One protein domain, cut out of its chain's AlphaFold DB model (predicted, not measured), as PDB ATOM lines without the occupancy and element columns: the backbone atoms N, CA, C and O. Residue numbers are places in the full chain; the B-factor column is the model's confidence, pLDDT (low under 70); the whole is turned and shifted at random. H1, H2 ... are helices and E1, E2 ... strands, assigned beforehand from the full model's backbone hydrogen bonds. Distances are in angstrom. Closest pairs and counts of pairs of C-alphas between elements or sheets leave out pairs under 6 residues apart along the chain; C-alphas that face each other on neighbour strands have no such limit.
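This is residues 15 to 76 of the 80 residues of an uncharacterized protein of Planctomycetes bacterium (UniProt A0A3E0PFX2). A strongly twisted sheet of three strands has one long helix, H1, running along its strands on one face, in two layers. The long link from E1 to E2, residues 21 to 38, loops out past one end of the sheet at Gly 24. The printed part has 62 residues, in the order E1, E2, H1, E3, with an antiparallel sheet E2 - E1 - E3, and its class is mixed, helices and strands. It is compact, with a radius of gyration of the C-alphas of 10.7 A, and elongated, spanning 32 by 21 by 15 A.

E1, residues 15 to 20, is the inner strand. E2, residues 39 to 45, forms a hairpin with it, antiparallel at 161 degrees; N 16 and O 43 are 2.8 A apart, within hydrogen-bond range. H1, residues 48 to 65, is on the sheet at a height of 8.4 A, over E1 and E3, residues 69 to 75. It stands at 7 degrees to E1 on the local plane, along the strands. The closest C-alphas of H1 and E3 are those of Met 55 and Ala 71, 5.1 A apart. E3 is antiparallel to E1 at 149 degrees, with N 17 and O 72 within hydrogen-bond range at 2.8 A. E2, H1 and E3 form a split strand-helix-strand unit, two strands running the same way with E1 between them in the sheet; its crossover is right-handed. Every O i to N i+4 pair of H1 is within hydrogen-bond range.

E1 begins at C-alpha 15, (11.761, -23.356, 19.938), and is 15.9 A long; E2 measures 16.3 A. H1 begins at C-alpha 48, (13.456, -26.188, 12.127), and is 25.5 A long. E3, 19.9 A, ends at C-alpha 75, (17.183, -21.605, 17.494).

The two C-alphas farthest apart are those of Gly 24 and Ala 46, 33.0 A. The printed part has no cut. The link E1 to E2 is long; those from E2 to H1 and H1 to E3 are tight. The mean pLDDT of the printed part is 92.9, and residue 76 is under 70.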
ATOM      1  N   LEU A  15      12.901 -23.765  19.141       90.75
ATOM      2  CA  LEU A  15      11.761 -23.356  19.938       90.75
ATOM      3  C   LEU A  15      10.748 -22.659  19.036       90.75
ATOM      4  O   LEU A  15      11.100 -21.765  18.265       90.75
ATOM      5  N   LEU A  16       9.485 -23.040  19.177       93.94
ATOM      6  CA  LEU A  16       8.347 -22.278  18.691       93.94
ATOM      7  C   LEU A  16       7.775 -21.485  19.869       93.94
ATOM      8  O   LEU A  16       7.226 -22.047  20.817       93.94
ATOM      9  N   LEU A  17       7.913 -20.169  19.810       95.38
ATOM     10  CA  LEU A  17       7.410 -19.237  20.806       95.38
ATOM     11  C   LEU A  17       6.042 -18.731  20.375       95.38
ATOM     12  O   LEU A  17       5.880 -18.282  19.244       95.38
ATOM     13  N   ILE A  18       5.073 -18.746  21.285       97.19
ATOM     14  CA  ILE A  18       3.840 -17.978  21.125       97.19
ATOM     15  C   ILE A  18       4.004 -16.697  21.920       97.19
ATOM     16  O   ILE A  18       4.231 -16.742  23.126       97.19
ATOM     17  N   VAL A  19       3.871 -15.562  21.251       96.75
ATOM     18  CA  VAL A  19       4.095 -14.238  21.816       96.75
ATOM     19  C   VAL A  19       2.847 -13.369  21.715       96.75
ATOM     20  O   VAL A  19       1.972 -13.578  20.863       96.75
ATOM     21  N   GLN A  20       2.759 -12.379  22.596       97.06
ATOM     22  CA  GLN A  20       1.733 -11.351  22.543       97.06
ATOM     23  C   GLN A  20       2.036 -10.385  21.396       97.06
ATOM     24  O   GLN A  20       3.087  -9.752  21.365       97.06
ATOM     25  N   ARG A  21       1.085 -10.227  20.470       93.38
ATOM     26  CA  ARG A  21       1.201  -9.270  19.366       93.38
ATOM     27  C   ARG A  21       1.314  -7.842  19.930       93.38
ATOM     28  O   ARG A  21       0.402  -7.444  20.670       93.38
ATOM     29  N   PRO A  22       2.353  -7.061  19.578       93.94
ATOM     30  CA  PRO A  22       2.536  -5.716  20.120       93.94
ATOM     31  C   PRO A  22       1.454  -4.754  19.644       93.94
ATOM     32  O   PRO A  22       0.920  -4.877  18.538       93.94
ATOM     33  N   ARG A  23       1.134  -3.753  20.470       91.94
ATOM     34  CA  ARG A  23       0.191  -2.699  20.075       91.94
ATOM     35  C   ARG A  23       0.780  -1.880  18.927       91.94
ATOM     36  O   ARG A  23       1.936  -1.484  18.978       91.94
ATOM     37  N   GLY A  24      -0.026  -1.621  17.901       91.38
ATOM     38  CA  GLY A  24       0.392  -0.861  16.717       91.38
ATOM     39  C   GLY A  24       1.202  -1.665  15.695       91.38
ATOM     40  O   GLY A  24       1.361  -1.208  14.565       91.38
ATOM     41  N   TRP A  25       1.649  -2.878  16.029       94.31
ATOM     42  CA  TRP A  25       2.281  -3.762  15.059       94.31
ATOM     43  C   TRP A  25       1.224  -4.522  14.253       94.31
ATOM     44  O   TRP A  25       0.384  -5.236  14.806       94.31
ATOM     45  N   THR A  26       1.259  -4.343  12.931       92.69
ATOM     46  CA  THR A  26       0.262  -4.883  11.997       92.69
ATOM     47  C   THR A  26       0.968  -5.729  10.936       92.69
ATOM     48  O   THR A  26       1.243  -5.212   9.847       92.69
ATOM     49  N   PRO A  27       1.290  -7.002  11.241       93.88
ATOM     50  CA  PRO A  27       1.988  -7.860  10.293       93.88
ATOM     51  C   PRO A  27       1.142  -8.050   9.032       93.88
ATOM     52  O   PRO A  27      -0.080  -8.188   9.104       93.88
ATOM     53  N   GLN A  28       1.797  -8.048   7.878       94.88
ATOM     54  CA  GLN A  28       1.201  -8.307   6.564       94.88
ATOM     55  C   GLN A  28       1.514  -9.722   6.072       94.88
ATOM     56  O   GLN A  28       0.787 -10.272   5.242       94.88
ATOM     57  N   LYS A  29       2.588 -10.326   6.588       96.00
ATOM     58  CA  LYS A  29       3.048 -11.665   6.234       96.00
ATOM     59  C   LYS A  29       3.227 -12.540   7.475       96.00
ATOM     60  O   LYS A  29       3.519 -12.025   8.553       96.00
ATOM     61  N   PRO A  30       3.056 -13.868   7.352       95.12
ATOM     62  CA  PRO A  30       3.110 -14.765   8.504       95.12
ATOM     63  C   PRO A  30       4.513 -14.968   9.094       95.12
ATOM     64  O   PRO A  30       4.629 -15.570  10.150       95.12
ATOM     65  N   ASP A  31       5.567 -14.538   8.414       94.50
ATOM     66  CA  ASP A  31       6.971 -14.685   8.816       94.50
ATOM     67  C   ASP A  31       7.579 -13.398   9.385       94.50
ATOM     68  O   ASP A  31       8.764 -13.362   9.709       94.50
ATOM     69  N   GLU A  32       6.781 -12.338   9.532       95.38
ATOM     70  CA  GLU A  32       7.240 -11.118  10.185       95.38
ATOM     71  C   GLU A  32       7.508 -11.355  11.673       95.38
ATOM     72  O   GLU A  32       6.721 -11.988  12.383       95.38
ATOM     73  N   ILE A  33       8.629 -10.809  12.142       93.19
ATOM     74  CA  ILE A  33       9.068 -10.904  13.531       93.19
ATOM     75  C   ILE A  33       8.615  -9.634  14.257       93.19
ATOM     76  O   ILE A  33       8.922  -8.529  13.793       93.19
ATOM     77  N   PRO A  34       7.879  -9.749  15.371       93.00
ATOM     78  CA  PRO A  34       7.495  -8.580  16.140       93.00
ATOM     79  C   PRO A  34       8.714  -7.946  16.838       93.00
ATOM     80  O   PRO A  34       9.613  -8.669  17.261       93.00
ATOM     81  N   PRO A  35       8.749  -6.608  16.992       89.50
ATOM     82  CA  PRO A  35       9.919  -5.899  17.520       89.50
ATOM     83  C   PRO A  35      10.141  -6.070  19.031       89.50
ATOM     84  O   PRO A  35      11.283  -6.118  19.469       89.50
ATOM     85  N   ASP A  36       9.070  -6.140  19.823       88.12
ATOM     86  CA  ASP A  36       9.130  -6.311  21.281       88.12
ATOM     87  C   ASP A  36       7.869  -7.043  21.733       88.12
ATOM     88  O   ASP A  36       6.767  -6.524  21.566       88.12
ATOM     89  N   SER A  37       7.986  -8.290  22.188       92.12
ATOM     90  CA  SER A  37       6.827  -9.124  22.518       92.12
ATOM     91  C   SER A  37       7.056  -9.979  23.745       92.12
ATOM     92  O   SER A  37       8.085 -10.630  23.896       92.12
ATOM     93  N   GLU A  38       6.025 -10.043  24.579       94.62
ATOM     94  CA  GLU A  38       5.978 -10.944  25.721       94.62
ATOM     95  C   GLU A  38       5.788 -12.389  25.246       94.62
ATOM     96  O   GLU A  38       4.853 -12.687  24.494       94.62
ATOM     97  N   VAL A  39       6.658 -13.295  25.698       95.12
ATOM     98  CA  VAL A  39       6.522 -14.732  25.443       95.12
ATOM     99  C   VAL A  39       5.425 -15.299  26.341       95.12
ATOM    100  O   VAL A  39       5.539 -15.295  27.562       95.12
ATOM    101  N   LEU A  40       4.368 -15.822  25.724       95.06
ATOM    102  CA  LEU A  40       3.224 -16.435  26.400       95.06
ATOM    103  C   LEU A  40       3.385 -17.951  26.552       95.06
ATOM    104  O   LEU A  40       2.894 -18.530  27.519       95.06
ATOM    105  N   ALA A  41       4.024 -18.608  25.580       93.81
ATOM    106  CA  ALA A  41       4.294 -20.042  25.617       93.81
ATOM    107  C   ALA A  41       5.550 -20.406  24.819       93.81
ATOM    108  O   ALA A  41       5.903 -19.734  23.850       93.81
ATOM    109  N   VAL A  42       6.183 -21.512  25.212       93.12
ATOM    110  CA  VAL A  42       7.374 -22.074  24.569       93.12
ATOM    111  C   VAL A  42       7.101 -23.534  24.233       93.12
ATOM    112  O   VAL A  42       6.764 -24.327  25.114       93.12
ATOM    113  N   HIS A  43       7.267 -23.894  22.966       91.00
ATOM    114  CA  HIS A  43       7.135 -25.261  22.480       91.00
ATOM    115  C   HIS A  43       8.476 -25.743  21.932       91.00
ATOM    116  O   HIS A  43       9.090 -25.092  21.091       91.00
ATOM    117  N   HIS A  44       8.920 -26.897  22.417       88.31
ATOM    118  CA  HIS A  44      10.119 -27.573  21.938       88.31
ATOM    119  C   HIS A  44       9.742 -28.424  20.727       88.31
ATOM    120  O   HIS A  44       8.828 -29.243  20.829       88.31
ATOM    121  N   VAL A  45      10.427 -28.228  19.605       85.62
ATOM    122  CA  VAL A  45      10.133 -28.918  18.339       85.62
ATOM    123  C   VAL A  45      11.370 -29.652  17.835       85.62
ATOM    124  O   VAL A  45      12.501 -29.247  18.107       85.62
ATOM    125  N   ALA A  46      11.169 -30.769  17.139       81.56
ATOM    126  CA  ALA A  46      12.262 -31.678  16.801       81.56
ATOM    127  C   ALA A  46      13.117 -31.168  15.631       81.56
ATOM    128  O   ALA A  46      14.247 -31.619  15.456       81.56
ATOM    129  N   SER A  47      12.590 -30.243  14.822       85.75
ATOM    130  CA  SER A  47      13.288 -29.690  13.661       85.75
ATOM    131  C   SER A  47      12.881 -28.249  13.355       85.75
ATOM    132  O   SER A  47      11.800 -27.792  13.729       85.75
ATOM    133  N   ILE A  48      13.744 -27.539  12.625       88.19
ATOM    134  CA  ILE A  48      13.456 -26.188  12.127       88.19
ATOM    135  C   ILE A  48      12.286 -26.169  11.138       88.19
ATOM    136  O   ILE A  48      11.533 -25.198  11.106       88.19
ATOM    137  N   ASP A  49      12.131 -27.229  10.347       90.69
ATOM    138  CA  ASP A  49      11.072 -27.327   9.343       90.69
ATOM    139  C   ASP A  49       9.708 -27.472  10.020       90.69
ATOM    140  O   ASP A  49       8.792 -26.713   9.714       90.69
ATOM    141  N   GLU A  50       9.610 -28.335  11.037       89.25
ATOM    142  CA  GLU A  50       8.420 -28.445  11.891       89.25
ATOM    143  C   GLU A  50       8.092 -27.105  12.570       89.25
ATOM    144  O   GLU A  50       6.952 -26.640  12.519       89.25
ATOM    145  N   ALA A  51       9.104 -26.433  13.137       92.31
ATOM    146  CA  ALA A  51       8.946 -25.124  13.771       92.31
ATOM    147  C   ALA A  51       8.346 -24.085  12.811       92.31
ATOM    148  O   ALA A  51       7.433 -23.337  13.166       92.31
ATOM    149  N   ARG A  52       8.879 -24.022  11.585       94.06
ATOM    150  CA  ARG A  52       8.449 -23.072  10.555       94.06
ATOM    151  C   ARG A  52       7.049 -23.389  10.061       94.06
ATOM    152  O   ARG A  52       6.240 -22.469   9.961       94.06
ATOM    153  N   ASP A  53       6.745 -24.653   9.792       95.06
ATOM    154  CA  ASP A  53       5.416 -25.062   9.338       95.06
ATOM    155  C   ASP A  53       4.338 -24.693  10.363       95.06
ATOM    156  O   ASP A  53       3.312 -24.093  10.005       95.06
ATOM    157  N   ASP A  54       4.596 -24.949  11.647       94.62
ATOM    158  CA  ASP A  54       3.687 -24.552  12.719       94.62
ATOM    159  C   ASP A  54       3.599 -23.033  12.891       94.62
ATOM    160  O   ASP A  54       2.494 -22.502  13.050       94.62
ATOM    161  N   MET A  55       4.715 -22.308  12.779       96.75
ATOM    162  CA  MET A  55       4.722 -20.843  12.782       96.75
ATOM    163  C   MET A  55       3.833 -20.283  11.663       96.75
ATOM    164  O   MET A  55       2.925 -19.493  11.931       96.75
ATOM    165  N   TYR A  56       4.021 -20.730  10.417       97.50
ATOM    166  CA  TYR A  56       3.208 -20.292   9.277       97.50
ATOM    167  C   TYR A  56       1.730 -20.645   9.460       97.50
ATOM    168  O   TYR A  56       0.848 -19.858   9.099       97.50
ATOM    169  N   ARG A  57       1.419 -21.824  10.009       96.06
ATOM    170  CA  ARG A  57       0.040 -22.241  10.292       96.06
ATOM    171  C   ARG A  57      -0.617 -21.331  11.331       96.06
ATOM    172  O   ARG A  57      -1.697 -20.803  11.056       96.06
ATOM    173  N   CYS A  58       0.042 -21.101  12.462       96.38
ATOM    174  CA  CYS A  58      -0.434 -20.224  13.530       96.38
ATOM    175  C   CYS A  58      -0.597 -18.776  13.050       96.38
ATOM    176  O   CYS A  58      -1.652 -18.175  13.256       96.38
ATOM    177  N   ASN A  59       0.392 -18.238  12.339       97.94
ATOM    178  CA  ASN A  59       0.396 -16.836  11.929       97.94
ATOM    179  C   ASN A  59      -0.589 -16.547  10.797       97.94
ATOM    180  O   ASN A  59      -1.250 -15.511  10.815       97.94
ATOM    181  N   ARG A  60      -0.802 -17.478   9.857       97.75
ATOM    182  CA  ARG A  60      -1.890 -17.338   8.868       97.75
ATOM    183  C   ARG A  60      -3.262 -17.302   9.533       97.75
ATOM    184  O   ARG A  60      -4.118 -16.523   9.114       97.75
ATOM    185  N   LEU A  61      -3.475 -18.127  10.558       96.56
ATOM    186  CA  LEU A  61      -4.713 -18.101  11.334       96.56
ATOM    187  C   LEU A  61      -4.849 -16.772  12.092       96.56
ATOM    188  O   LEU A  61      -5.913 -16.155  12.056       96.56
ATOM    189  N   ALA A  62      -3.764 -16.305  12.713       95.94
ATOM    190  CA  ALA A  62      -3.731 -15.034  13.421       95.94
ATOM    191  C   ALA A  62      -4.020 -13.840  12.505       95.94
ATOM    192  O   ALA A  62      -4.800 -12.975  12.889       95.94
ATOM    193  N   LEU A  63      -3.480 -13.820  11.282       96.12
ATOM    194  CA  LEU A  63      -3.798 -12.803  10.274       96.12
ATOM    195  C   LEU A  63      -5.267 -12.858   9.865       96.12
ATOM    196  O   LEU A  63      -5.960 -11.846   9.912       96.12
ATOM    197  N   ARG A  64      -5.760 -14.049   9.506       96.25
ATOM    198  CA  ARG A  64      -7.136 -14.230   9.025       96.25
ATOM    199  C   ARG A  64      -8.178 -13.792  10.054       96.25
ATOM    200  O   ARG A  64      -9.213 -13.258   9.672       96.25
ATOM    201  N   HIS A  65      -7.916 -14.036  11.335       95.38
ATOM    202  CA  HIS A  65      -8.860 -13.762  12.422       95.38
ATOM    203  C   HIS A  65      -8.451 -12.584  13.312       95.38
ATOM    204  O   HIS A  65      -9.071 -12.366  14.350       95.38
ATOM    205  N   ASN A  66      -7.425 -11.827  12.919       93.06
ATOM    206  CA  ASN A  66      -6.876 -10.708  13.680       93.06
ATOM    207  C   ASN A  66      -6.586 -11.048  15.161       93.06
ATOM    208  O   ASN A  66      -6.934 -10.295  16.073       93.06
ATOM    209  N   LEU A  67      -5.969 -12.207  15.409       94.69
ATOM    210  CA  LEU A  67      -5.715 -12.694  16.765       94.69
ATOM    211  C   LEU A  67      -4.601 -11.890  17.455       94.69
ATOM    212  O   LEU A  67      -3.657 -11.439  16.805       94.69
ATOM    213  N   PRO A  68      -4.652 -11.755  18.793       95.12
ATOM    214  CA  PRO A  68      -3.642 -11.028  19.557       95.12
ATOM    215  C   PRO A  68      -2.356 -11.835  19.782       95.12
ATOM    216  O   PRO A  68      -1.500 -11.391  20.536       95.12
ATOM    217  N   ARG A  69      -2.216 -13.020  19.185       95.88
ATOM    218  CA  ARG A  69      -1.081 -13.924  19.396       95.88
ATOM    219  C   ARG A  69      -0.327 -14.123  18.098       95.88
ATOM    220  O   ARG A  69      -0.940 -14.147  17.031       95.88
ATOM    221  N   TRP A  70       0.977 -14.307  18.218       97.69
ATOM    222  CA  TRP A  70       1.868 -14.541  17.096       97.69
ATOM    223  C   TRP A  70       2.863 -15.644  17.428       97.69
ATOM    224  O   TRP A  70       3.219 -15.818  18.586       97.69
ATOM    225  N   ALA A  71       3.287 -16.403  16.431       97.31
ATOM    226  CA  ALA A  71       4.276 -17.453  16.558       97.31
ATOM    227  C   ALA A  71       5.627 -16.971  16.015       97.31
ATOM    228  O   ALA A  71       5.680 -16.324  14.970       97.31
ATOM    229  N   VAL A  72       6.712 -17.300  16.707       95.81
ATOM    230  CA  VAL A  72       8.090 -16.970  16.322       95.81
ATOM    231  C   VAL A  72       8.952 -18.210  16.509       95.81
ATOM    232  O   VAL A  72       8.765 -18.952  17.470       95.81
ATOM    233  N   VAL A  73       9.899 -18.444  15.604       93.81
ATOM    234  CA  VAL A  73      10.861 -19.544  15.727       93.81
ATOM    235  C   VAL A  73      12.197 -19.002  16.215       93.81
ATOM    236  O   VAL A  73      12.721 -18.044  15.650       93.81
ATOM    237  N   GLN A  74      12.768 -19.648  17.226       88.94
ATOM    238  CA  GLN A  74      14.105 -19.361  17.733       88.94
ATOM    239  C   GLN A  74      14.946 -20.637  17.692       88.94
ATOM    240  O   GLN A  74      14.471 -21.721  18.021       88.94
ATOM    241  N   SER A  75      16.211 -20.528  17.296       79.62
ATOM    242  CA  SER A  75      17.183 -21.605  17.494       79.62
ATOM    243  C   SER A  75      17.577 -21.661  18.969       79.62
ATOM    244  O   SER A  75      18.051 -20.663  19.511       79.62
ATOM    245  N   GLY A  76      17.438 -22.824  19.603       63.84
ATOM    246  CA  GLY A  76      17.725 -23.076  21.022       63.84
ATOM    247  C   GLY A  76      19.202 -22.959  21.431       63.84
ATOM    248  O   GLY A  76      19.553 -23.334  22.547       63.84
TER     249      GLY A  76